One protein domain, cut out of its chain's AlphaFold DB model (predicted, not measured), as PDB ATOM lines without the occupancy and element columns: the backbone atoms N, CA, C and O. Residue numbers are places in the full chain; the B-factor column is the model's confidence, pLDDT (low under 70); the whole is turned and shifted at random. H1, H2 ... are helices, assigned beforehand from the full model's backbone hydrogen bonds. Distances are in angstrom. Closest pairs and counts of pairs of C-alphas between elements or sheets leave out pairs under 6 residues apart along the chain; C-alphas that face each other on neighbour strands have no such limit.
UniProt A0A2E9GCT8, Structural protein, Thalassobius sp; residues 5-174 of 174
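This is residues 5 to 174 of the 174 residues of the protein "Structural protein" of Thalassobius sp (UniProt A0A2E9GCT8). One long helix, H8, sticks out as an arm from a body of seven crossed helices, in which H1 runs through the middle with H2, H4, H6 and H7 round it. H3 folds against H2 and H4, H5 packs on H4, and the loops of residues 5 to 40 wind over the part of the body where H1 begins. The printed part has 170 residues, with eight named helices, H1 to H8 in order, and no named strand; its class is all helix. The whole is loose, with a radius of gyration of the C-alphas of 20.5 A, and spans 75 by 39 by 28 A, the arm making the length.

H8, residues 153 to 172, touches no helix, and residues 151 to 174 stand free. H7, residues 140 to 147, comes before it through a tight link, yet the two are apart. The hub is H1, residues 41 to 57, which touches four helices. H6, residues 128 to 136, touches H1 at a steep tilt of 56 degrees, the same way; the closest C-alphas are those of Arg 46 and Ala 134, 4.5 A apart. H7 touches residues 50 to 57 of H1 alone, with the C-alphas of Ile 50 and Thr 142 closest at 6.7 A. H4, residues 102 to 117, only just touches H1, with 3 pairs of C-alphas within 8 A; the closest are those of Met 49 and Ile 109, 7.1 A apart. H2, residues 64 to 71, also only just touches H1, with 3 such pairs; the C-alphas of Ile 56 and Leu 67 are closest at 7.0 A. H3, residues 79 to 90, touches H2, the C-alphas of Arg 65 and Ile 83 being closest at 6.3 A. H3 and H4 form a helical hairpin at a steep tilt of 39 degrees, with Val 86 and Ala 111 closest, C-alphas 5.7 A apart. H5, residues 119 to 125, touches H4, with the C-alphas of Glu 114 and Ala 122 closest at 5.4 A. Every O i to N i+4 pair is within hydrogen-bond range in H1 and H3 to H8; in H2 3 of 4 are.

H8 is 28.7 A long from first to last C-alpha, H1 24.4 A, H4 21.9 A and H3 16.4 A. H1 begins at C-alpha 41 (42.721, 35.001, 16.927). H8 runs from C-alpha 153 (21.840, 16.367, -5.691) to C-alpha 172 (-3.778, 3.571, -6.693).

The C-alphas farthest apart, those of Thr 31 and Lys 174, are 76.1 A apart. The printed part has no cut; the link from H3 to H4 is long. The model's pLDDT is under 70 at residues 149 to 159 and 173 to 174.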
ATOM      1  N   GLY A   5      49.067  42.875  13.181       97.62
ATOM      2  CA  GLY A   5      47.897  42.038  12.903       97.62
ATOM      3  C   GLY A   5      47.770  40.853  13.865       97.62
ATOM      4  O   GLY A   5      46.667  40.535  14.305       97.62
ATOM      5  N   PHE A   6      48.881  40.227  14.271       98.25
ATOM      6  CA  PHE A   6      48.844  39.169  15.283       98.25
ATOM      7  C   PHE A   6      48.676  39.711  16.707       98.25
ATOM      8  O   PHE A   6      47.948  39.093  17.480       98.25
ATOM      9  N   GLU A   7      49.271  40.858  17.042       97.88
ATOM     10  CA  GLU A   7      49.063  41.533  18.336       97.88
ATOM     11  C   GLU A   7      47.588  41.905  18.549       97.88
ATOM     12  O   GLU A   7      47.038  41.695  19.627       97.88
ATOM     13  N   ASN A   8      46.916  42.351  17.486       98.50
ATOM     14  CA  ASN A   8      45.505  42.732  17.500       98.50
ATOM     15  C   ASN A   8      44.530  41.552  17.389       98.50
ATOM     16  O   ASN A   8      43.316  41.768  17.372       98.50
ATOM     17  N   ASN A   9      45.020  40.315  17.238       98.69
ATOM     18  CA  ASN A   9      44.213  39.175  16.785       98.69
ATOM     19  C   ASN A   9      43.420  39.469  15.492       98.69
ATOM     20  O   ASN A   9      42.348  38.910  15.279       98.69
ATOM     21  N   ASN A  10      43.937  40.348  14.632       98.56
ATOM     22  CA  ASN A  10      43.355  40.814  13.377       98.56
ATOM     23  C   ASN A  10      44.341  40.564  12.220       98.56
ATOM     24  O   ASN A  10      44.933  41.497  11.672       98.56
ATOM     25  N   PRO A  11      44.555  39.300  11.824       97.69
ATOM     26  CA  PRO A  11      45.575  38.963  10.833       97.69
ATOM     27  C   PRO A  11      45.223  39.450   9.414       97.69
ATOM     28  O   PRO A  11      46.072  39.401   8.529       97.69
ATOM     29  N   GLY A  12      43.986  39.910   9.194       96.31
ATOM     30  CA  GLY A  12      43.533  40.489   7.933       96.31
ATOM     31  C   GLY A  12      43.751  41.997   7.806       96.31
ATOM     32  O   GLY A  12      43.487  42.509   6.721       96.31
ATOM     33  N   ASN A  13      44.214  42.677   8.868       96.19
ATOM     34  CA  ASN A  13      44.316  44.140   8.954       96.19
ATOM     35  C   ASN A  13      42.979  44.853   8.659       96.19
ATOM     36  O   ASN A  13      42.946  45.888   8.003       96.19
ATOM     37  N   LEU A  14      41.860  44.313   9.160       97.00
ATOM     38  CA  LEU A  14      40.555  44.973   9.041       97.00
ATOM     39  C   LEU A  14      40.568  46.305   9.794       97.00
ATOM     40  O   LEU A  14      40.935  46.336  10.968       97.00
ATOM     41  N   VAL A  15      40.170  47.388   9.136       97.31
ATOM     42  CA  VAL A  15      40.086  48.725   9.744       97.31
ATOM     43  C   VAL A  15      38.813  48.883  10.569       97.31
ATOM     44  O   VAL A  15      37.807  48.216  10.314       97.31
ATOM     45  N   ILE A  16      38.846  49.768  11.565       97.81
ATOM     46  CA  ILE A  16      37.683  50.054  12.406       97.81
ATOM     47  C   ILE A  16      36.552  50.626  11.550       97.81
ATOM     48  O   ILE A  16      36.692  51.671  10.917       97.81
ATOM     49  N   THR A  17      35.398  49.963  11.584       95.81
ATOM     50  CA  THR A  17      34.156  50.446  10.958       95.81
ATOM     51  C   THR A  17      32.971  50.312  11.921       95.81
ATOM     52  O   THR A  17      33.115  49.884  13.073       95.81
ATOM     53  N   SER A  18      31.765  50.649  11.449       94.38
ATOM     54  CA  SER A  18      30.509  50.378  12.162       94.38
ATOM     55  C   SER A  18      30.127  48.888  12.188       94.38
ATOM     56  O   SER A  18      29.134  48.519  12.821       94.38
ATOM     57  N   ALA A  19      30.896  48.013  11.529       92.81
ATOM     58  CA  ALA A  19      30.628  46.584  11.501       92.81
ATOM     59  C   ALA A  19      30.665  45.973  12.913       92.81
ATOM     60  O   ALA A  19      31.607  46.144  13.695       92.81
ATOM     61  N   SER A  20      29.613  45.219  13.233       93.44
ATOM     62  CA  SER A  20      29.439  44.552  14.526       93.44
ATOM     63  C   SER A  20      30.040  43.146  14.500       93.44
ATOM     64  O   SER A  20      29.330  42.139  14.528       93.44
ATOM     65  N   TRP A  21      31.366  43.064  14.397       97.56
ATOM     66  CA  TRP A  21      32.060  41.779  14.366       97.56
ATOM     67  C   TRP A  21      31.956  41.029  15.701       97.56
ATOM     68  O   TRP A  21      32.168  41.589  16.777       97.56
ATOM     69  N   LYS A  22      31.690  39.718  15.641       98.31
ATOM     70  CA  LYS A  22      31.702  38.853  16.830       98.31
ATOM     71  C   LYS A  22      33.114  38.797  17.417       98.31
ATOM     72  O   LYS A  22      34.060  38.489  16.699       98.31
ATOM     73  N   GLY A  23      33.233  39.057  18.720       97.94
ATOM     74  CA  GLY A  23      34.502  38.987  19.449       97.94
ATOM     75  C   GLY A  23      35.428  40.196  19.280       97.94
ATOM     76  O   GLY A  23      36.556  40.134  19.775       97.94
ATOM     77  N   LYS A  24      34.968  41.269  18.617       97.44
ATOM     78  CA  LYS A  24      35.650  42.570  18.542       97.44
ATOM     79  C   LYS A  24      35.800  43.186  19.936       97.44
ATOM     80  O   LYS A  24      34.865  43.160  20.736       97.44
ATOM     81  N   VAL A  25      36.976  43.735  20.214       98.06
ATOM     82  CA  VAL A  25      37.255  44.548  21.399       98.06
ATOM     83  C   VAL A  25      36.475  45.864  21.267       98.06
ATOM     84  O   VAL A  25      36.549  46.502  20.213       98.06
ATOM     85  N   PRO A  26      35.706  46.284  22.291       96.56
ATOM     86  CA  PRO A  26      34.985  47.554  22.256       96.56
ATOM     87  C   PRO A  26      35.910  48.725  21.923       96.56
ATOM     88  O   PRO A  26      37.029  48.778  22.420       96.56
ATOM     89  N   LEU A  27      35.435  49.692  21.130       95.38
ATOM     90  CA  LEU A  27      36.272  50.792  20.629       95.38
ATOM     91  C   LEU A  27      36.986  51.571  21.745       95.38
ATOM     92  O   LEU A  27      38.151  51.907  21.604       95.38
ATOM     93  N   HIS A  28      36.318  51.798  22.878       96.50
ATOM     94  CA  HIS A  28      36.904  52.489  24.032       96.50
ATOM     95  C   HIS A  28      38.009  51.691  24.753       96.50
ATOM     96  O   HIS A  28      38.694  52.245  25.605       96.50
ATOM     97  N   LEU A  29      38.168  50.400  24.435       97.31
ATOM     98  CA  LEU A  29      39.239  49.521  24.920       97.31
ATOM     99  C   LEU A  29      40.230  49.140  23.811       97.31
ATOM    100  O   LEU A  29      41.191  48.428  24.089       97.31
ATOM    101  N   ASN A  30      39.990  49.557  22.563       97.62
ATOM    102  CA  ASN A  30      40.888  49.272  21.453       97.62
ATOM    103  C   ASN A  30      42.158  50.119  21.612       97.62
ATOM    104  O   ASN A  30      42.084  51.345  21.706       97.62
ATOM    105  N   THR A  31      43.314  49.463  21.654       97.44
ATOM    106  CA  THR A  31      44.614  50.114  21.867       97.44
ATOM    107  C   THR A  31      45.378  50.406  20.577       97.44
ATOM    108  O   THR A  31      46.387  51.102  20.625       97.44
ATOM    109  N   ASP A  32      44.914  49.894  19.436       97.31
ATOM    110  CA  ASP A  32      45.515  50.140  18.122       97.31
ATOM    111  C   ASP A  32      45.084  51.495  17.543       97.31
ATOM    112  O   ASP A  32      45.892  52.230  16.979       97.31
ATOM    113  N   GLY A  33      43.805  51.843  17.713       95.44
ATOM    114  CA  GLY A  33      43.240  53.134  17.314       95.44
ATOM    115  C   GLY A  33      42.873  53.271  15.830       95.44
ATOM    116  O   GLY A  33      42.130  54.194  15.496       95.44
ATOM    117  N   HIS A  34      43.312  52.365  14.947       97.25
ATOM    118  CA  HIS A  34      42.940  52.376  13.522       97.25
ATOM    119  C   HIS A  34      42.363  51.040  13.039       97.25
ATOM    120  O   HIS A  34      41.373  51.011  12.303       97.25
ATOM    121  N   PHE A  35      42.956  49.929  13.464       98.25
ATOM    122  CA  PHE A  35      42.556  48.579  13.097       98.25
ATOM    123  C   PHE A  35      41.628  47.958  14.135       98.25
ATOM    124  O   PHE A  35      41.685  48.240  15.334       98.25
ATOM    125  N   GLU A  36      40.760  47.069  13.663       98.50
ATOM    126  CA  GLU A  36      39.970  46.221  14.540       98.50
ATOM    127  C   GLU A  36      40.897  45.406  15.445       98.50
ATOM    128  O   GLU A  36      41.931  44.894  15.010       98.50
ATOM    129  N   GLN A  37      40.492  45.254  16.701       98.62
ATOM    130  CA  GLN A  37      41.109  44.334  17.643       98.62
ATOM    131  C   GLN A  37      40.093  43.276  18.024       98.62
ATOM    132  O   GLN A  37      38.914  43.568  18.231       98.62
ATOM    133  N   PHE A  38      40.552  42.038  18.145       98.75
ATOM    134  CA  PHE A  38      39.716  40.923  18.550       98.75
ATOM    135  C   PHE A  38      40.225  40.328  19.853       98.75
ATOM    136  O   PHE A  38      41.416  40.288  20.145       98.75
ATOM    137  N   THR A  39      39.291  39.820  20.641       98.38
ATOM    138  CA  THR A  39      39.606  39.155  21.908       98.38
ATOM    139  C   THR A  39      40.412  37.870  21.711       98.38
ATOM    140  O   THR A  39      41.166  37.487  22.600       98.38
ATOM    141  N   GLN A  40      40.256  37.196  20.561       98.50
ATOM    142  CA  GLN A  40      40.943  35.945  20.225       98.50
ATOM    143  C   GLN A  40      41.191  35.833  18.714       98.50
ATOM    144  O   GLN A  40      40.389  36.318  17.914       98.50
ATOM    145  N   MET A  41      42.269  35.144  18.322       98.56
ATOM    146  CA  MET A  41      42.721  35.001  16.927       98.56
ATOM    147  C   MET A  41      41.631  34.507  15.969       98.56
ATOM    148  O   MET A  41      41.458  35.035  14.870       98.56
ATOM    149  N   TYR A  42      40.858  33.501  16.381       98.75
ATOM    150  CA  TYR A  42      39.824  32.936  15.520       98.75
ATOM    151  C   TYR A  42      38.665  33.913  15.258       98.75
ATOM    152  O   TYR A  42      37.959  33.755  14.265       98.75
ATOM    153  N   TRP A  43      38.463  34.941  16.094       98.81
ATOM    154  CA  TRP A  43      37.469  35.980  15.816       98.81
ATOM    155  C   TRP A  43      37.910  36.906  14.686       98.81
ATOM    156  O   TRP A  43      37.107  37.172  13.792       98.81
ATOM    157  N   GLY A  44      39.182  37.309  14.653       98.62
ATOM    158  CA  GLY A  44      39.714  38.076  13.526       98.62
ATOM    159  C   GLY A  44      39.799  37.258  12.244       98.62
ATOM    160  O   GLY A  44      39.415  37.743  11.185       98.62
ATOM    161  N   LEU A  45      40.191  35.980  12.330       98.81
ATOM    162  CA  LEU A  45      40.137  35.071  11.178       98.81
ATOM    163  C   LEU A  45      38.710  34.902  10.647       98.81
ATOM    164  O   LEU A  45      38.502  34.901   9.438       98.81
ATOM    165  N   ARG A  46      37.715  34.796  11.532       98.75
ATOM    166  CA  ARG A  46      36.304  34.715  11.141       98.75
ATOM    167  C   ARG A  46      35.849  35.990  10.434       98.75
ATOM    168  O   ARG A  46      35.158  35.891   9.425       98.75
ATOM    169  N   ALA A  47      36.207  37.163  10.958       98.69
ATOM    170  CA  ALA A  47      35.879  38.440  10.327       98.69
ATOM    171  C   ALA A  47      36.508  38.535   8.927       98.69
ATOM    172  O   ALA A  47      35.794  38.768   7.958       98.69
ATOM    173  N   MET A  48      37.796  38.204   8.807       98.38
ATOM    174  CA  MET A  48      38.521  38.155   7.534       98.38
ATOM    175  C   MET A  48      37.899  37.174   6.523       98.38
ATOM    176  O   MET A  48      37.830  37.471   5.336       98.38
ATOM    177  N   MET A  49      37.422  36.005   6.966       98.62
ATOM    178  CA  MET A  49      36.704  35.069   6.088       98.62
ATOM    179  C   MET A  49      35.387  35.649   5.576       98.62
ATOM    180  O   MET A  49      35.056  35.451   4.411       98.62
ATOM    181  N   ILE A  50      34.621  36.327   6.434       98.44
ATOM    182  CA  ILE A  50      33.349  36.945   6.037       98.44
ATOM    183  C   ILE A  50      33.593  38.057   5.018       98.44
ATOM    184  O   ILE A  50      32.855  38.123   4.039       98.44
ATOM    185  N   ASP A  51      34.621  38.870   5.249       98.00
ATOM    186  CA  ASP A  51      35.053  39.959   4.371       98.00
ATOM    187  C   ASP A  51      35.393  39.430   2.968       98.00
ATOM    188  O   ASP A  51      34.677  39.702   2.007       98.00
ATOM    189  N   ILE A  52      36.348  38.496   2.878       98.06
ATOM    190  CA  ILE A  52      36.773  37.898   1.602       98.06
ATOM    191  C   ILE A  52      35.620  37.194   0.872       98.06
ATOM    192  O   ILE A  52      35.499  37.290  -0.351       98.06
ATOM    193  N   VAL A  53      34.770  36.446   1.585       98.06
ATOM    194  CA  VAL A  53      33.615  35.784   0.951       98.06
ATOM    195  C   VAL A  53      32.600  36.821   0.458       98.06
ATOM    196  O   VAL A  53      32.005  36.628  -0.605       98.06
ATOM    197  N   GLY A  54      32.417  37.916   1.199       97.06
ATOM    198  CA  GLY A  54      31.618  39.071   0.796       97.06
ATOM    199  C   GLY A  54      32.106  39.658  -0.522       97.06
ATOM    200  O   GLY A  54      31.337  39.660  -1.484       97.06
ATOM    201  N   ASP A  55      33.383  40.019  -0.603       97.38
ATOM    202  CA  ASP A  55      33.977  40.635  -1.795       97.38
ATOM    203  C   ASP A  55      33.827  39.754  -3.041       97.38
ATOM    204  O   ASP A  55      33.476  40.213  -4.133       97.38
ATOM    205  N   ILE A  56      34.078  38.451  -2.882       97.31
ATOM    206  CA  ILE A  56      34.014  37.488  -3.985       97.31
ATOM    207  C   ILE A  56      32.577  37.341  -4.490       97.31
ATOM    208  O   ILE A  56      32.347  37.355  -5.703       97.31
ATOM    209  N   VAL A  57      31.622  37.144  -3.577       95.38
ATOM    210  CA  VAL A  57      30.266  36.694  -3.928       95.38
ATOM    211  C   VAL A  57      29.303  37.857  -4.137       95.38
ATOM    212  O   VAL A  57      28.455  37.782  -5.024       95.38
ATOM    213  N   LYS A  58      29.402  38.908  -3.324       94.06
ATOM    214  CA  LYS A  58      28.498  40.064  -3.367       94.06
ATOM    215  C   LYS A  58      29.042  41.161  -4.271       94.06
ATOM    216  O   LYS A  58      28.304  41.654  -5.118       94.06
ATOM    217  N   ASP A  59      30.334  41.462  -4.156       96.12
ATOM    218  CA  ASP A  59      30.934  42.622  -4.830       96.12
ATOM    219  C   ASP A  59      31.620  42.253  -6.156       96.12
ATOM    220  O   ASP A  59      32.228  43.087  -6.834       96.12
ATOM    221  N   GLY A  60      31.507  40.984  -6.566       95.81
ATOM    222  CA  GLY A  60      31.954  40.501  -7.872       95.81
ATOM    223  C   GLY A  60      33.475  40.455  -8.039       95.81
ATOM    224  O   GLY A  60      33.967  40.345  -9.173       95.81
ATOM    225  N   LYS A  61      34.240  40.492  -6.939       97.69
ATOM    226  CA  LYS A  61      35.709  40.362  -6.912       97.69
ATOM    227  C   LYS A  61      36.132  38.896  -7.041       97.69
ATOM    228  O   LYS A  61      36.942  38.363  -6.295       97.69
ATOM    229  N   ASN A  62      35.543  38.218  -8.018       96.88
ATOM    230  CA  ASN A  62      35.512  36.765  -8.145       96.88
ATOM    231  C   ASN A  62      36.715  36.140  -8.870       96.88
ATOM    232  O   ASN A  62      36.627  34.997  -9.312       96.88
ATOM    233  N   THR A  63      37.824  36.868  -8.995       98.25
ATOM    234  CA  THR A  63      39.114  36.366  -9.496       98.25
ATOM    235  C   THR A  63      40.226  36.862  -8.579       98.25
ATOM    236  O   THR A  63      40.050  37.876  -7.897       98.25
ATOM    237  N   LEU A  64      41.386  36.195  -8.564       97.94
ATOM    238  CA  LEU A  64      42.511  36.643  -7.734       97.94
ATOM    239  C   LEU A  64      42.941  38.070  -8.095       97.94
ATOM    240  O   LEU A  64      43.211  38.871  -7.206       97.94
ATOM    241  N   ARG A  65      42.944  38.422  -9.386       97.75
ATOM    242  CA  ARG A  65      43.271  39.778  -9.838       97.75
ATOM    243  C   ARG A  65      42.318  40.817  -9.257       97.75
ATOM    244  O   ARG A  65      42.778  41.836  -8.754       97.75
ATOM    245  N   LYS A  66      41.004  40.579  -9.324       97.62
ATOM    246  CA  LYS A  66      40.009  41.527  -8.804       97.62
ATOM    247  C   LYS A  66      40.075  41.639  -7.286       97.62
ATOM    248  O   LYS A  66      40.053  42.751  -6.777       97.62
ATOM    249  N   LEU A  67      40.167  40.502  -6.596       97.44
ATOM    250  CA  LEU A  67      40.208  40.449  -5.140       97.44
ATOM    251  C   LEU A  67      41.448  41.159  -4.596       97.44
ATOM    252  O   LEU A  67      41.337  42.035  -3.755       97.44
ATOM    253  N   ILE A  68      42.638  40.832  -5.103       96.25
ATOM    254  CA  ILE A  68      43.883  41.392  -4.567       96.25
ATOM    255  C   ILE A  68      44.059  42.872  -4.931       96.25
ATOM    256  O   ILE A  68      44.616  43.616  -4.131       96.25
ATOM    257  N   ASN A  69      43.542  43.332  -6.076       94.94
ATOM    258  CA  ASN A  69      43.530  44.764  -6.400       94.94
ATOM    259  C   ASN A  69      42.704  45.601  -5.406       94.94
ATOM    260  O   ASN A  69      43.009  46.778  -5.246       94.94
ATOM    261  N   GLU A  70      41.689  45.016  -4.761       92.31
ATOM    262  CA  GLU A  70      40.919  45.684  -3.702       92.31
ATOM    263  C   GLU A  70      41.785  45.920  -2.457       92.31
ATOM    264  O   GLU A  70      41.826  47.022  -1.923       92.31
ATOM    265  N   TYR A  71      42.527  44.894  -2.028       88.00
ATOM    266  CA  TYR A  71      43.322  44.944  -0.796       88.00
ATOM    267  C   TYR A  71      44.692  45.609  -0.952       88.00
ATOM    268  O   TYR A  71      45.246  46.102   0.024       88.00
ATOM    269  N   ALA A  72      45.279  45.561  -2.145       87.50
ATOM    270  CA  ALA A  72      46.647  46.000  -2.384       87.50
ATOM    271  C   ALA A  72      46.757  46.663  -3.761       87.50
ATOM    272  O   ALA A  72      47.287  46.052  -4.695       87.50
ATOM    273  N   PRO A  73      46.258  47.897  -3.933       84.19
ATOM    274  CA  PRO A  73      46.299  48.578  -5.217       84.19
ATOM    275  C   PRO A  73      47.732  48.967  -5.615       84.19
ATOM    276  O   PRO A  73      48.592  49.246  -4.774       84.19
ATOM    277  N   ALA A  74      47.991  48.995  -6.926       84.75
ATOM    278  CA  ALA A  74      49.345  49.036  -7.491       84.75
ATOM    279  C   ALA A  74      50.125  50.336  -7.248       84.75
ATOM    280  O   ALA A  74      51.338  50.364  -7.435       84.75
ATOM    281  N   PHE A  75      49.450  51.415  -6.849       83.31
ATOM    282  CA  PHE A  75      50.109  52.687  -6.545       83.31
ATOM    283  C   PHE A  75      50.823  52.677  -5.182       83.31
ATOM    284  O   PHE A  75      51.717  53.489  -4.965       83.31
ATOM    285  N   GLU A  76      50.474  51.736  -4.299       80.69
ATOM    286  CA  GLU A  76      51.076  51.562  -2.967       80.69
ATOM    287  C   GLU A  76      51.785  50.212  -2.800       80.69
ATOM    288  O   GLU A  76      52.600  50.045  -1.894       80.69
ATOM    289  N   ASN A  77      51.490  49.233  -3.663       88.38
ATOM    290  CA  ASN A  77      51.888  47.844  -3.466       88.38
ATOM    291  C   ASN A  77      52.440  47.203  -4.740       88.38
ATOM    292  O   ASN A  77      52.049  47.531  -5.858       88.38
ATOM    293  N   ASN A  78      53.270  46.170  -4.576       91.12
ATOM    294  CA  ASN A  78      53.589  45.260  -5.676       91.12
ATOM    295  C   ASN A  78      52.458  44.232  -5.862       91.12
ATOM    296  O   ASN A  78      52.589  43.051  -5.526       91.12
ATOM    297  N   THR A  79      51.328  44.693  -6.396       93.69
ATOM    298  CA  THR A  79      50.109  43.889  -6.571       93.69
ATOM    299  C   THR A  79      50.344  42.640  -7.413       93.69
ATOM    300  O   THR A  79      49.822  41.572  -7.100       93.69
ATOM    301  N   SER A  80      51.180  42.735  -8.451       94.19
ATOM    302  CA  SER A  80      51.539  41.598  -9.305       94.19
ATOM    303  C   SER A  80      52.258  40.496  -8.524       94.19
ATOM    304  O   SER A  80      51.931  39.320  -8.686       94.19
ATOM    305  N   ALA A  81      53.198  40.855  -7.644       95.25
ATOM    306  CA  ALA A  81      53.868  39.882  -6.782       95.25
ATOM    307  C   ALA A  81      52.883  39.214  -5.815       95.25
ATOM    308  O   ALA A  81      52.950  38.001  -5.619       95.25
ATOM    309  N   TYR A  82      51.932  39.975  -5.270       96.06
ATOM    310  CA  TYR A  82      50.906  39.429  -4.386       96.06
ATOM    311  C   TYR A  82      49.971  38.462  -5.139       96.06
ATOM    312  O   TYR A  82      49.792  37.316  -4.720       96.06
ATOM    313  N   ILE A  83      49.459  38.845  -6.311       97.38
ATOM    314  CA  ILE A  83      48.646  37.951  -7.151       97.38
ATOM    315  C   ILE A  83      49.410  36.658  -7.470       97.38
ATOM    316  O   ILE A  83      48.847  35.571  -7.329       97.38
ATOM    317  N   ASN A  84      50.690  36.749  -7.844       97.44
ATOM    318  CA  ASN A  84      51.523  35.577  -8.124       97.44
ATOM    319  C   ASN A  84      51.703  34.694  -6.883       97.44
ATOM    320  O   ASN A  84      51.620  33.468  -6.978       97.44
ATOM    321  N   TYR A  85      51.896  35.299  -5.710       97.31
ATOM    322  CA  TYR A  85      52.007  34.573  -4.447       97.31
ATOM    323  C   TYR A  85      50.743  33.762  -4.143       97.31
ATOM    324  O   TYR A  85      50.819  32.561  -3.876       97.31
ATOM    325  N   VAL A  86      49.568  34.392  -4.246       97.50
ATOM    326  CA  VAL A  86      48.281  33.721  -3.998       97.50
ATOM    327  C   VAL A  86      47.992  32.676  -5.077       97.50
ATOM    328  O   VAL A  86      47.523  31.584  -4.753       97.50
ATOM    329  N   SER A  87      48.336  32.956  -6.337       98.19
ATOM    330  CA  SER A  87      48.209  32.001  -7.449       98.19
ATOM    331  C   SER A  87      49.012  30.728  -7.167       98.19
ATOM    332  O   SER A  87      48.461  29.631  -7.190       98.19
ATOM    333  N   ASN A  88      50.279  30.858  -6.759       97.88
ATOM    334  CA  ASN A  88      51.138  29.717  -6.421       97.88
ATOM    335  C   ASN A  88      50.612  28.896  -5.233       97.88
ATOM    336  O   ASN A  88      50.755  27.676  -5.205       97.88
ATOM    337  N   LYS A  89      49.992  29.548  -4.243       97.25
ATOM    338  CA  LYS A  89      49.441  28.877  -3.051       97.25
ATOM    339  C   LYS A  89      48.124  28.158  -3.329       97.25
ATOM    340  O   LYS A  89      47.835  27.135  -2.708       97.25
ATOM    341  N   THR A  90      47.309  28.704  -4.224       97.62
ATOM    342  CA  THR A  90      45.954  28.209  -4.506       97.62
ATOM    343  C   THR A  90      45.905  27.253  -5.694       97.62
ATOM    344  O   THR A  90      45.078  26.342  -5.691       97.62
ATOM    345  N   GLY A  91      46.802  27.429  -6.668       97.69
ATOM    346  CA  GLY A  91      46.770  26.773  -7.976       97.69
ATOM    347  C   GLY A  91      45.865  27.470  -8.998       97.69
ATOM    348  O   GLY A  91      45.757  26.988 -10.122       97.69
ATOM    349  N   LEU A  92      45.214  28.581  -8.632       97.94
ATOM    350  CA  LEU A  92      44.400  29.374  -9.553       97.94
ATOM    351  C   LEU A  92      45.276  30.298 -10.394       97.94
ATOM    352  O   LEU A  92      46.253  30.864  -9.897       97.94
ATOM    353  N   LYS A  93      44.886  30.520 -11.648       98.12
ATOM    354  CA  LYS A  93      45.418  31.626 -12.446       98.12
ATOM    355  C   LYS A  93      44.786  32.950 -11.995       98.12
ATOM    356  O   LYS A  93      43.676  32.947 -11.458       98.12
ATOM    357  N   PRO A  94      45.436  34.099 -12.263       98.06
ATOM    358  CA  PRO A  94      44.945  35.411 -11.837       98.06
ATOM    359  C   PRO A  94      43.485  35.718 -12.201       98.06
ATOM    360  O   PRO A  94      42.789  36.383 -11.435       98.06
ATOM    361  N   ASP A  95      43.035  35.231 -13.359       98.19
ATOM    362  CA  ASP A  95      41.725  35.528 -13.941       98.19
ATOM    363  C   ASP A  95      40.753  34.334 -13.900       98.19
ATOM    364  O   ASP A  95      39.643  34.427 -14.424       98.19
ATOM    365  N   ASP A  96      41.133  33.228 -13.248       97.88
ATOM    366  CA  ASP A  96      40.219  32.109 -13.019       97.88
ATOM    367  C   ASP A  96      39.097  32.534 -12.062       97.88
ATOM    368  O   ASP A  96      39.326  33.218 -11.058       97.88
ATOM    369  N   VAL A  97      37.872  32.087 -12.350       96.75
ATOM    370  CA  VAL A  97      36.734  32.291 -11.448       96.75
ATOM    371  C   VAL A  97      36.958  31.488 -10.170       96.75
ATOM    372  O   VAL A  97      37.091  30.261 -10.206       96.75
ATOM    373  N   ILE A  98      36.948  32.175  -9.030       96.38
ATOM    374  CA  ILE A  98      37.097  31.559  -7.713       96.38
ATOM    375  C   ILE A  98      35.838  30.744  -7.404       96.38
ATOM    376  O   ILE A  98      34.768  31.287  -7.122       96.38
ATOM    377  N   LYS A  99      35.976  29.418  -7.410       94.81
ATOM    378  CA  LYS A  99      34.952  28.488  -6.925       94.81
ATOM    379  C   LYS A  99      35.251  28.151  -5.473       94.81
ATOM    380  O   LYS A  99      36.031  27.245  -5.204       94.81
ATOM    381  N   LEU A 100      34.675  28.925  -4.556       93.50
ATOM    382  CA  LEU A 100      34.930  28.753  -3.128       93.50
ATOM    383  C   LEU A 100      34.578  27.338  -2.658       93.50
ATOM    384  O   LEU A 100      33.549  26.781  -3.030       93.50
ATOM    385  N   ASP A 101      35.463  26.809  -1.823       95.31
ATOM    386  CA  ASP A 101      35.247  25.715  -0.889       95.31
ATOM    387  C   ASP A 101      36.125  25.988   0.352       95.31
ATOM    388  O   ASP A 101      36.913  26.944   0.380       95.31
ATOM    389  N   LYS A 102      36.006  25.168   1.404       95.75
ATOM    390  CA  LYS A 102      36.793  25.355   2.636       95.75
ATOM    391  C   LYS A 102      38.310  25.297   2.393       95.75
ATOM    392  O   LYS A 102      39.058  26.028   3.043       95.75
ATOM    393  N   SER A 103      38.766  24.425   1.495       96.31
ATOM    394  CA  SER A 103      40.188  24.208   1.207       96.31
ATOM    395  C   SER A 103      40.789  25.409   0.482       96.31
ATOM    396  O   SER A 103      41.809  25.955   0.909       96.31
ATOM    397  N   LEU A 104      40.124  25.877  -0.572       97.31
ATOM    398  CA  LEU A 104      40.528  27.045  -1.336       97.31
ATOM    399  C   LEU A 104      40.481  28.315  -0.482       97.31
ATOM    400  O   LEU A 104      41.443  29.083  -0.497       97.31
ATOM    401  N   LEU A 105      39.423  28.503   0.315       97.88
ATOM    402  CA  LEU A 105      39.333  29.637   1.237       97.88
ATOM    403  C   LEU A 105      40.480  29.617   2.256       97.88
ATOM    404  O   LEU A 105      41.099  30.652   2.484       97.88
ATOM    405  N   SER A 106      40.812  28.448   2.816       97.94
ATOM    406  CA  SER A 106      41.960  28.298   3.723       97.94
ATOM    407  C   SER A 106      43.266  28.749   3.072       97.94
ATOM    408  O   SER A 106      44.012  29.530   3.660       97.94
ATOM    409  N   LYS A 107      43.515  28.332   1.824       98.19
ATOM    410  CA  LYS A 107      44.713  28.727   1.067       98.19
ATOM    411  C   LYS A 107      44.761  30.233   0.799       98.19
ATOM    412  O   LYS A 107      45.818  30.832   0.981       98.19
ATOM    413  N   ILE A 108      43.638  30.846   0.408       98.19
ATOM    414  CA  ILE A 108      43.543  32.298   0.167       98.19
ATOM    415  C   ILE A 108      43.798  33.076   1.463       98.19
ATOM    416  O   ILE A 108      44.665  33.948   1.490       98.19
ATOM    417  N   ILE A 109      43.092  32.726   2.545       98.31
ATOM    418  CA  ILE A 109      43.241  33.352   3.866       98.31
ATOM    419  C   ILE A 109      44.691  33.255   4.321       98.31
ATOM    420  O   ILE A 109      45.312  34.266   4.637       98.31
ATOM    421  N   ARG A 110      45.259  32.045   4.292       98.19
ATOM    422  CA  ARG A 110      46.634  31.809   4.716       98.19
ATOM    423  C   ARG A 110      47.631  32.637   3.905       98.19
ATOM    424  O   ARG A 110      48.512  33.250   4.499       98.19
ATOM    425  N   ALA A 111      47.478  32.684   2.582       97.88
ATOM    426  CA  ALA A 111      48.356  33.463   1.716       97.88
ATOM    427  C   ALA A 111      48.268  34.970   2.009       97.88
ATOM    428  O   ALA A 111      49.303  35.626   2.079       97.88
ATOM    429  N   LYS A 112      47.063  35.516   2.240       97.31
ATOM    430  CA  LYS A 112      46.901  36.919   2.659       97.31
ATOM    431  C   LYS A 112      47.568  37.173   4.005       97.31
ATOM    432  O   LYS A 112      48.369  38.090   4.103       97.31
ATOM    433  N   VAL A 113      47.344  36.322   5.007       97.94
ATOM    434  CA  VAL A 113      47.995  36.473   6.319       97.94
ATOM    435  C   VAL A 113      49.527  36.473   6.204       97.94
ATOM    436  O   VAL A 113      50.177  37.282   6.863       97.94
ATOM    437  N   GLU A 114      50.106  35.607   5.365       97.31
ATOM    438  CA  GLU A 114      51.557  35.553   5.112       97.31
ATOM    439  C   GLU A 114      52.099  36.838   4.472       97.31
ATOM    440  O   GLU A 114      53.195  37.267   4.828       97.31
ATOM    441  N   VAL A 115      51.349  37.459   3.558       94.94
ATOM    442  CA  VAL A 115      51.739  38.727   2.917       94.94
ATOM    443  C   VAL A 115      51.605  39.903   3.888       94.94
ATOM    444  O   VAL A 115      52.526  40.703   4.001       94.94
ATOM    445  N   GLU A 116      50.505  39.966   4.638       93.44
ATOM    446  CA  GLU A 116      50.186  41.065   5.564       93.44
ATOM    447  C   GLU A 116      51.091  41.105   6.800       93.44
ATOM    448  O   GLU A 116      51.397  42.169   7.335       93.44
ATOM    449  N   ASN A 117      51.486  39.933   7.299       96.38
ATOM    450  CA  ASN A 117      52.165  39.808   8.589       96.38
ATOM    451  C   ASN A 117      53.575  39.223   8.479       96.38
ATOM    452  O   ASN A 117      54.286  39.146   9.481       96.38
ATOM    453  N   GLY A 118      53.980  38.798   7.283       96.25
ATOM    454  CA  GLY A 118      55.205  38.047   7.057       96.25
ATOM    455  C   GLY A 118      55.030  36.548   7.310       96.25
ATOM    456  O   GLY A 118      54.353  36.103   8.245       96.25
ATOM    457  N   LYS A 119      55.695  35.742   6.475       95.88
ATOM    458  CA  LYS A 119      55.593  34.279   6.503       95.88
ATOM    459  C   LYS A 119      55.982  33.671   7.855       95.88
ATOM    460  O   LYS A 119      55.233  32.848   8.376       95.88
ATOM    461  N   ASP A 120      57.096  34.100   8.443       96.94
ATOM    462  CA  ASP A 120      57.599  33.523   9.699       96.94
ATOM    463  C   ASP A 120      56.642  33.770  10.872       96.94
ATOM    464  O   ASP A 120      56.413  32.902  11.717       96.94
ATOM    465  N   GLN A 121      56.028  34.955  10.902       97.31
ATOM    466  CA  GLN A 121      55.010  35.291  11.892       97.31
ATOM    467  C   GLN A 121      53.764  34.432  11.681       97.31
ATOM    468  O   GLN A 121      53.225  33.873  12.634       97.31
ATOM    469  N   ALA A 122      53.336  34.277  10.428       96.94
ATOM    470  CA  ALA A 122      52.199  33.444  10.096       96.94
ATOM    471  C   ALA A 122      52.441  31.980  10.488       96.94
ATOM    472  O   ALA A 122      51.571  31.377  11.111       96.94
ATOM    473  N   ASP A 123      53.604  31.394  10.199       96.56
ATOM    474  CA  ASP A 123      53.955  30.031  10.642       96.56
ATOM    475  C   ASP A 123      53.892  29.901  12.180       96.56
ATOM    476  O   ASP A 123      53.428  28.894  12.738       96.56
ATOM    477  N   LYS A 124      54.298  30.958  12.890       97.00
ATOM    478  CA  LYS A 124      54.317  30.977  14.351       97.00
ATOM    479  C   LYS A 124      52.941  31.157  14.991       97.00
ATOM    480  O   LYS A 124      52.672  30.456  15.967       97.00
ATOM    481  N   TYR A 125      52.082  32.041  14.484       96.94
ATOM    482  CA  TYR A 125      50.875  32.487  15.198       96.94
ATOM    483  C   TYR A 125      49.554  32.027  14.586       96.94
ATOM    484  O   TYR A 125      48.591  31.820  15.319       96.94
ATOM    485  N   TYR A 126      49.493  31.798  13.279       96.44
ATOM    486  CA  TYR A 126      48.295  31.245  12.656       96.44
ATOM    487  C   TYR A 126      48.295  29.727  12.843       96.44
ATOM    488  O   TYR A 126      49.216  29.037  12.400       96.44
ATOM    489  N   LYS A 127      47.265  29.198  13.505       97.06
ATOM    490  CA  LYS A 127      47.114  27.764  13.770       97.06
ATOM    491  C   LYS A 127      45.848  27.228  13.126       97.06
ATOM    492  O   LYS A 127      44.796  27.862  13.177       97.06
ATOM    493  N   ASP A 128      45.918  25.998  12.628       95.94
ATOM    494  CA  ASP A 128      44.769  25.325  12.012       95.94
ATOM    495  C   ASP A 128      43.580  25.197  12.967       95.94
ATOM    496  O   ASP A 128      42.430  25.244  12.535       95.94
ATOM    497  N   LYS A 129      43.830  25.088  14.280       98.06
ATOM    498  CA  LYS A 129      42.766  25.103  15.295       98.06
ATOM    499  C   LYS A 129      41.952  26.403  15.253       98.06
ATOM    500  O   LYS A 129      40.728  26.346  15.344       98.06
ATOM    501  N   ASP A 130      42.612  27.546  15.063       98.25
ATOM    502  CA  ASP A 130      41.970  28.859  15.054       98.25
ATOM    503  C   ASP A 130      41.230  29.067  13.737       98.25
ATOM    504  O   ASP A 130      40.091  29.523  13.748       98.25
ATOM    505  N   PHE A 131      41.807  28.626  12.612       98.38
ATOM    506  CA  PHE A 131      41.098  28.597  11.332       98.38
ATOM    507  C   PHE A 131      39.837  27.726  11.399       98.38
ATOM    508  O   PHE A 131      38.757  28.154  11.000       98.38
ATOM    509  N   ASN A 132      39.947  26.503  11.923       98.31
ATOM    510  CA  ASN A 132      38.814  25.584  12.004       98.31
ATOM    511  C   ASN A 132      37.720  26.098  12.944       98.31
ATOM    512  O   ASN A 132      36.540  25.965  12.618       98.31
ATOM    513  N   LYS A 133      38.100  26.719  14.067       98.62
ATOM    514  CA  LYS A 133      37.156  27.377  14.974       98.62
ATOM    515  C   LYS A 133      36.503  28.597  14.323       98.62
ATOM    516  O   LYS A 133      35.294  28.756  14.424       98.62
ATOM    517  N   ALA A 134      37.268  29.428  13.619       98.62
ATOM    518  CA  ALA A 134      36.735  30.562  12.872       98.62
ATOM    519  C   ALA A 134      35.708  30.109  11.825       98.62
ATOM    520  O   ALA A 134      34.610  30.660  11.758       98.62
ATOM    521  N   PHE A 135      36.044  29.060  11.066       98.38
ATOM    522  CA  PHE A 135      35.186  28.487  10.035       98.38
ATOM    523  C   PHE A 135      33.886  27.913  10.613       98.38
ATOM    524  O   PHE A 135      32.818  28.134  10.048       98.38
ATOM    525  N   SER A 136      33.944  27.196  11.742       98.00
ATOM    526  CA  SER A 136      32.740  26.628  12.372       98.00
ATOM    527  C   SER A 136      31.815  27.680  12.990       98.00
ATOM    528  O   SER A 136      30.636  27.412  13.192       98.00
ATOM    529  N   GLU A 137      32.328  28.880  13.256       98.38
ATOM    530  CA  GLU A 137      31.565  30.019  13.769       98.38
ATOM    531  C   GLU A 137      31.001  30.923  12.655       98.38
ATOM    532  O   GLU A 137      30.367  31.948  12.950       98.38
ATOM    533  N   LEU A 138      31.248  30.608  11.378       98.31
ATOM    534  CA  LEU A 138      30.729  31.397  10.263       98.31
ATOM    535  C   LEU A 138      29.190  31.401  10.250       98.31
ATOM    536  O   LEU A 138      28.563  30.386  10.559       98.31
ATOM    537  N   PRO A 139      28.551  32.526   9.873       97.00
ATOM    538  CA  PRO A 139      27.109  32.556   9.663       97.00
ATOM    539  C   PRO A 139      26.678  31.514   8.624       97.00
ATOM    540  O   PRO A 139      27.380  31.299   7.633       97.00
ATOM    541  N   LEU A 140      25.487  30.929   8.794       95.31
ATOM    542  CA  LEU A 140      24.925  29.972   7.830       95.31
ATOM    543  C   LEU A 140      24.852  30.548   6.410       95.31
ATOM    544  O   LEU A 140      25.062  29.824   5.443       95.31
ATOM    545  N   THR A 141      24.610  31.854   6.281       94.38
ATOM    546  CA  THR A 141      24.608  32.562   4.996       94.38
ATOM    547  C   THR A 141      25.975  32.519   4.315       94.38
ATOM    548  O   THR A 141      26.059  32.179   3.138       94.38
ATOM    549  N   THR A 142      27.056  32.783   5.049       96.00
ATOM    550  CA  THR A 142      28.430  32.683   4.537       96.00
ATOM    551  C   THR A 142      28.799  31.234   4.210       96.00
ATOM    552  O   THR A 142      29.381  30.966   3.162       96.00
ATOM    553  N   LEU A 143      28.413  30.272   5.056       95.69
ATOM    554  CA  LEU A 143      28.632  28.845   4.783       95.69
ATOM    555  C   LEU A 143      27.886  28.376   3.527       95.69
ATOM    556  O   LEU A 143      28.433  27.593   2.754       95.69
ATOM    557  N   ALA A 144      26.665  28.862   3.292       92.31
ATOM    558  CA  ALA A 144      25.914  28.563   2.077       92.31
ATOM    559  C   ALA A 144      26.631  29.098   0.829       92.31
ATOM    560  O   ALA A 144      26.714  28.388  -0.166       92.31
ATOM    561  N   GLN A 145      27.216  30.297   0.897       92.94
ATOM    562  CA  GLN A 145      27.999  30.879  -0.200       92.94
ATOM    563  C   GLN A 145      29.274  30.078  -0.502       92.94
ATOM    564  O   GLN A 145      29.588  29.842  -1.666       92.94
ATOM    565  N   ILE A 146      29.977  29.610   0.535       93.69
ATOM    566  CA  ILE A 146      31.168  28.758   0.380       93.69
ATOM    567  C   ILE A 146      30.798  27.399  -0.232       93.69
ATOM    568  O   ILE A 146      31.582  26.837  -0.984       93.69
ATOM    569  N   ASN A 147      29.610  26.867   0.061       85.00
ATOM    570  CA  ASN A 147      29.181  25.552  -0.421       85.00
ATOM    571  C   ASN A 147      28.295  25.604  -1.678       85.00
ATOM    572  O   ASN A 147      27.935  24.553  -2.191       85.00
ATOM    573  N   ALA A 148      27.952  26.782  -2.207       73.19
ATOM    574  CA  ALA A 148      26.990  26.927  -3.308       73.19
ATOM    575  C   ALA A 148      27.420  26.227  -4.614       73.19
ATOM    576  O   ALA A 148      26.576  25.884  -5.437       73.19
ATOM    577  N   ASN A 149      28.723  25.988  -4.794       58.53
ATOM    578  CA  ASN A 149      29.271  25.273  -5.951       58.53
ATOM    579  C   ASN A 149      29.332  23.748  -5.760       58.53
ATOM    580  O   ASN A 149      29.606  23.024  -6.718       58.53
ATOM    581  N   GLN A 150      29.083  23.254  -4.545       55.69
ATOM    582  CA  GLN A 150      28.797  21.847  -4.307       55.69
ATOM    583  C   GLN A 150      27.350  21.661  -4.757       55.69
ATOM    584  O   GLN A 150      26.419  22.120  -4.095       55.69
ATOM    585  N   THR A 151      27.139  21.070  -5.932       47.16
ATOM    586  CA  THR A 151      25.796  20.682  -6.362       47.16
ATOM    587  C   THR A 151      25.124  19.935  -5.207       47.16
ATOM    588  O   THR A 151      25.726  19.047  -4.610       47.16
ATOM    589  N   PHE A 152      23.898  20.316  -4.843       51.56
ATOM    590  CA  PHE A 152      23.081  19.565  -3.891       51.56
ATOM    591  C   PHE A 152      22.212  18.572  -4.683       51.56
ATOM    592  O   PHE A 152      21.050  18.882  -4.956       51.56
ATOM    593  N   PRO A 153      22.698  17.370  -5.065       52.91
ATOM    594  CA  PRO A 153      21.840  16.367  -5.691       52.91
ATOM    595  C   PRO A 153      20.729  15.895  -4.738       52.91
ATOM    596  O   PRO A 153      19.703  15.399  -5.187       52.91
ATOM    597  N   PHE A 154      20.871  16.101  -3.423       52.25
ATOM    598  CA  PHE A 154      19.923  15.603  -2.423       52.25
ATOM    599  C   PHE A 154      18.541  16.269  -2.459       52.25
ATOM    600  O   PHE A 154      17.541  15.575  -2.292       52.25
ATOM    601  N   LEU A 155      18.443  17.579  -2.720       52.03
ATOM    602  CA  LEU A 155      17.141  18.264  -2.763       52.03
ATOM    603  C   LEU A 155      16.321  17.864  -3.998       52.03
ATOM    604  O   LEU A 155      15.107  17.692  -3.897       52.03
ATOM    605  N   ILE A 156      16.985  17.632  -5.134       56.84
ATOM    606  CA  ILE A 156      16.337  17.127  -6.353       56.84
ATOM    607  C   ILE A 156      15.864  15.683  -6.142       56.84
ATOM    608  O   ILE A 156      14.751  15.343  -6.537       56.84
ATOM    609  N   ILE A 157      16.658  14.848  -5.464       57.91
ATOM    610  CA  ILE A 157      16.293  13.454  -5.173       57.91
ATOM    611  C   ILE A 157      15.074  13.380  -4.239       57.91
ATOM    612  O   ILE A 157      14.144  12.627  -4.520       57.91
ATOM    613  N   ILE A 158      15.017  14.185  -3.171       65.50
ATOM    614  CA  ILE A 158      13.862  14.198  -2.250       65.50
ATOM    615  C   ILE A 158      12.598  14.719  -2.955       65.50
ATOM    616  O   ILE A 158      11.520  14.138  -2.802       65.50
ATOM    617  N   ALA A 159      12.717  15.772  -3.770       68.81
ATOM    618  CA  ALA A 159      11.601  16.284  -4.566       68.81
ATOM    619  C   ALA A 159      11.106  15.252  -5.598       68.81
ATOM    620  O   ALA A 159       9.903  15.071  -5.762       68.81
ATOM    621  N   ALA A 160      12.012  14.513  -6.243       70.06
ATOM    622  CA  ALA A 160      11.650  13.457  -7.185       70.06
ATOM    623  C   ALA A 160      10.958  12.271  -6.491       70.06
ATOM    624  O   ALA A 160       9.936  11.795  -6.979       70.06
ATOM    625  N   ILE A 161      11.451  11.827  -5.328       78.00
ATOM    626  CA  ILE A 161      10.843  10.726  -4.560       78.00
ATOM    627  C   ILE A 161       9.443  11.109  -4.065       78.00
ATOM    628  O   ILE A 161       8.507  10.320  -4.191       78.00
ATOM    629  N   THR A 162       9.274  12.325  -3.539       74.12
ATOM    630  CA  THR A 162       7.965  12.814  -3.073       74.12
ATOM    631  C   THR A 162       6.976  12.994  -4.224       74.12
ATOM    632  O   THR A 162       5.807  12.632  -4.081       74.12
ATOM    633  N   LEU A 163       7.432  13.467  -5.386       80.19
ATOM    634  CA  LEU A 163       6.601  13.586  -6.583       80.19
ATOM    635  C   LEU A 163       6.186  12.211  -7.131       80.19
ATOM    636  O   LEU A 163       5.013  12.011  -7.437       80.19
ATOM    637  N   ILE A 164       7.110  11.245  -7.190       83.88
ATOM    638  CA  ILE A 164       6.815   9.859  -7.590       83.88
ATOM    639  C   ILE A 164       5.808   9.232  -6.622       83.88
ATOM    640  O   ILE A 164       4.841   8.621  -7.073       83.88
ATOM    641  N   TRP A 165       5.978   9.422  -5.311       84.25
ATOM    642  CA  TRP A 165       5.036   8.928  -4.305       84.25
ATOM    643  C   TRP A 165       3.642   9.560  -4.440       84.25
ATOM    644  O   TRP A 165       2.635   8.860  -4.368       84.25
ATOM    645  N   LEU A 166       3.554  10.867  -4.706       79.62
ATOM    646  CA  LEU A 166       2.275  11.550  -4.943       79.62
ATOM    647  C   LEU A 166       1.572  11.054  -6.213       79.62
ATOM    648  O   LEU A 166       0.344  10.915  -6.225       79.62
ATOM    649  N   ILE A 167       2.334  10.784  -7.275       81.44
ATOM    650  CA  ILE A 167       1.806  10.241  -8.532       81.44
ATOM    651  C   ILE A 167       1.298   8.811  -8.317       81.44
ATOM    652  O   ILE A 167       0.155   8.520  -8.670       81.44
ATOM    653  N   THR A 168       2.089   7.933  -7.694       75.31
ATOM    654  CA  THR A 168       1.678   6.542  -7.437       75.31
ATOM    655  C   THR A 168       0.486   6.472  -6.485       75.31
ATOM    656  O   THR A 168      -0.472   5.753  -6.763       75.31
ATOM    657  N   PHE A 169       0.460   7.288  -5.429       78.31
ATOM    658  CA  PHE A 169      -0.678   7.372  -4.508       78.31
ATOM    659  C   PHE A 169      -1.979   7.804  -5.203       78.31
ATOM    660  O   PHE A 169      -3.045   7.263  -4.909       78.31
ATOM    661  N   ARG A 170      -1.911   8.754  -6.149       75.75
ATOM    662  CA  ARG A 170      -3.081   9.183  -6.938       75.75
ATOM    663  C   ARG A 170      -3.565   8.125  -7.929       75.75
ATOM    664  O   ARG A 170      -4.761   8.088  -8.202       75.75
ATOM    665  N   LEU A 171      -2.670   7.295  -8.464       72.25
ATOM    666  CA  LEU A 171      -3.019   6.227  -9.406       72.25
ATOM    667  C   LEU A 171      -3.642   5.006  -8.716       72.25
ATOM    668  O   LEU A 171      -4.511   4.376  -9.299       72.25
ATOM    669  N   ILE A 172      -3.244   4.704  -7.476       75.12
ATOM    670  CA  ILE A 172      -3.778   3.571  -6.693       75.12
ATOM    671  C   ILE A 172      -5.171   3.874  -6.105       75.12
ATOM    672  O   ILE A 172      -5.920   2.959  -5.783       75.12
ATOM    673  N   LYS A 173      -5.533   5.154  -5.941       68.19
ATOM    674  CA  LYS A 173      -6.820   5.590  -5.366       68.19
ATOM    675  C   LYS A 173      -7.953   5.824  -6.387       68.19
ATOM    676  O   LYS A 173      -8.986   6.366  -5.996       68.19
ATOM    677  N   LYS A 174      -7.769   5.466  -7.660       52.97
ATOM    678  CA  LYS A 174      -8.838   5.402  -8.673       52.97
ATOM    679  C   LYS A 174      -9.273   3.960  -8.872       52.97
ATOM    680  O   LYS A 174     -10.484   3.772  -9.099       52.97
TER     681      LYS A 174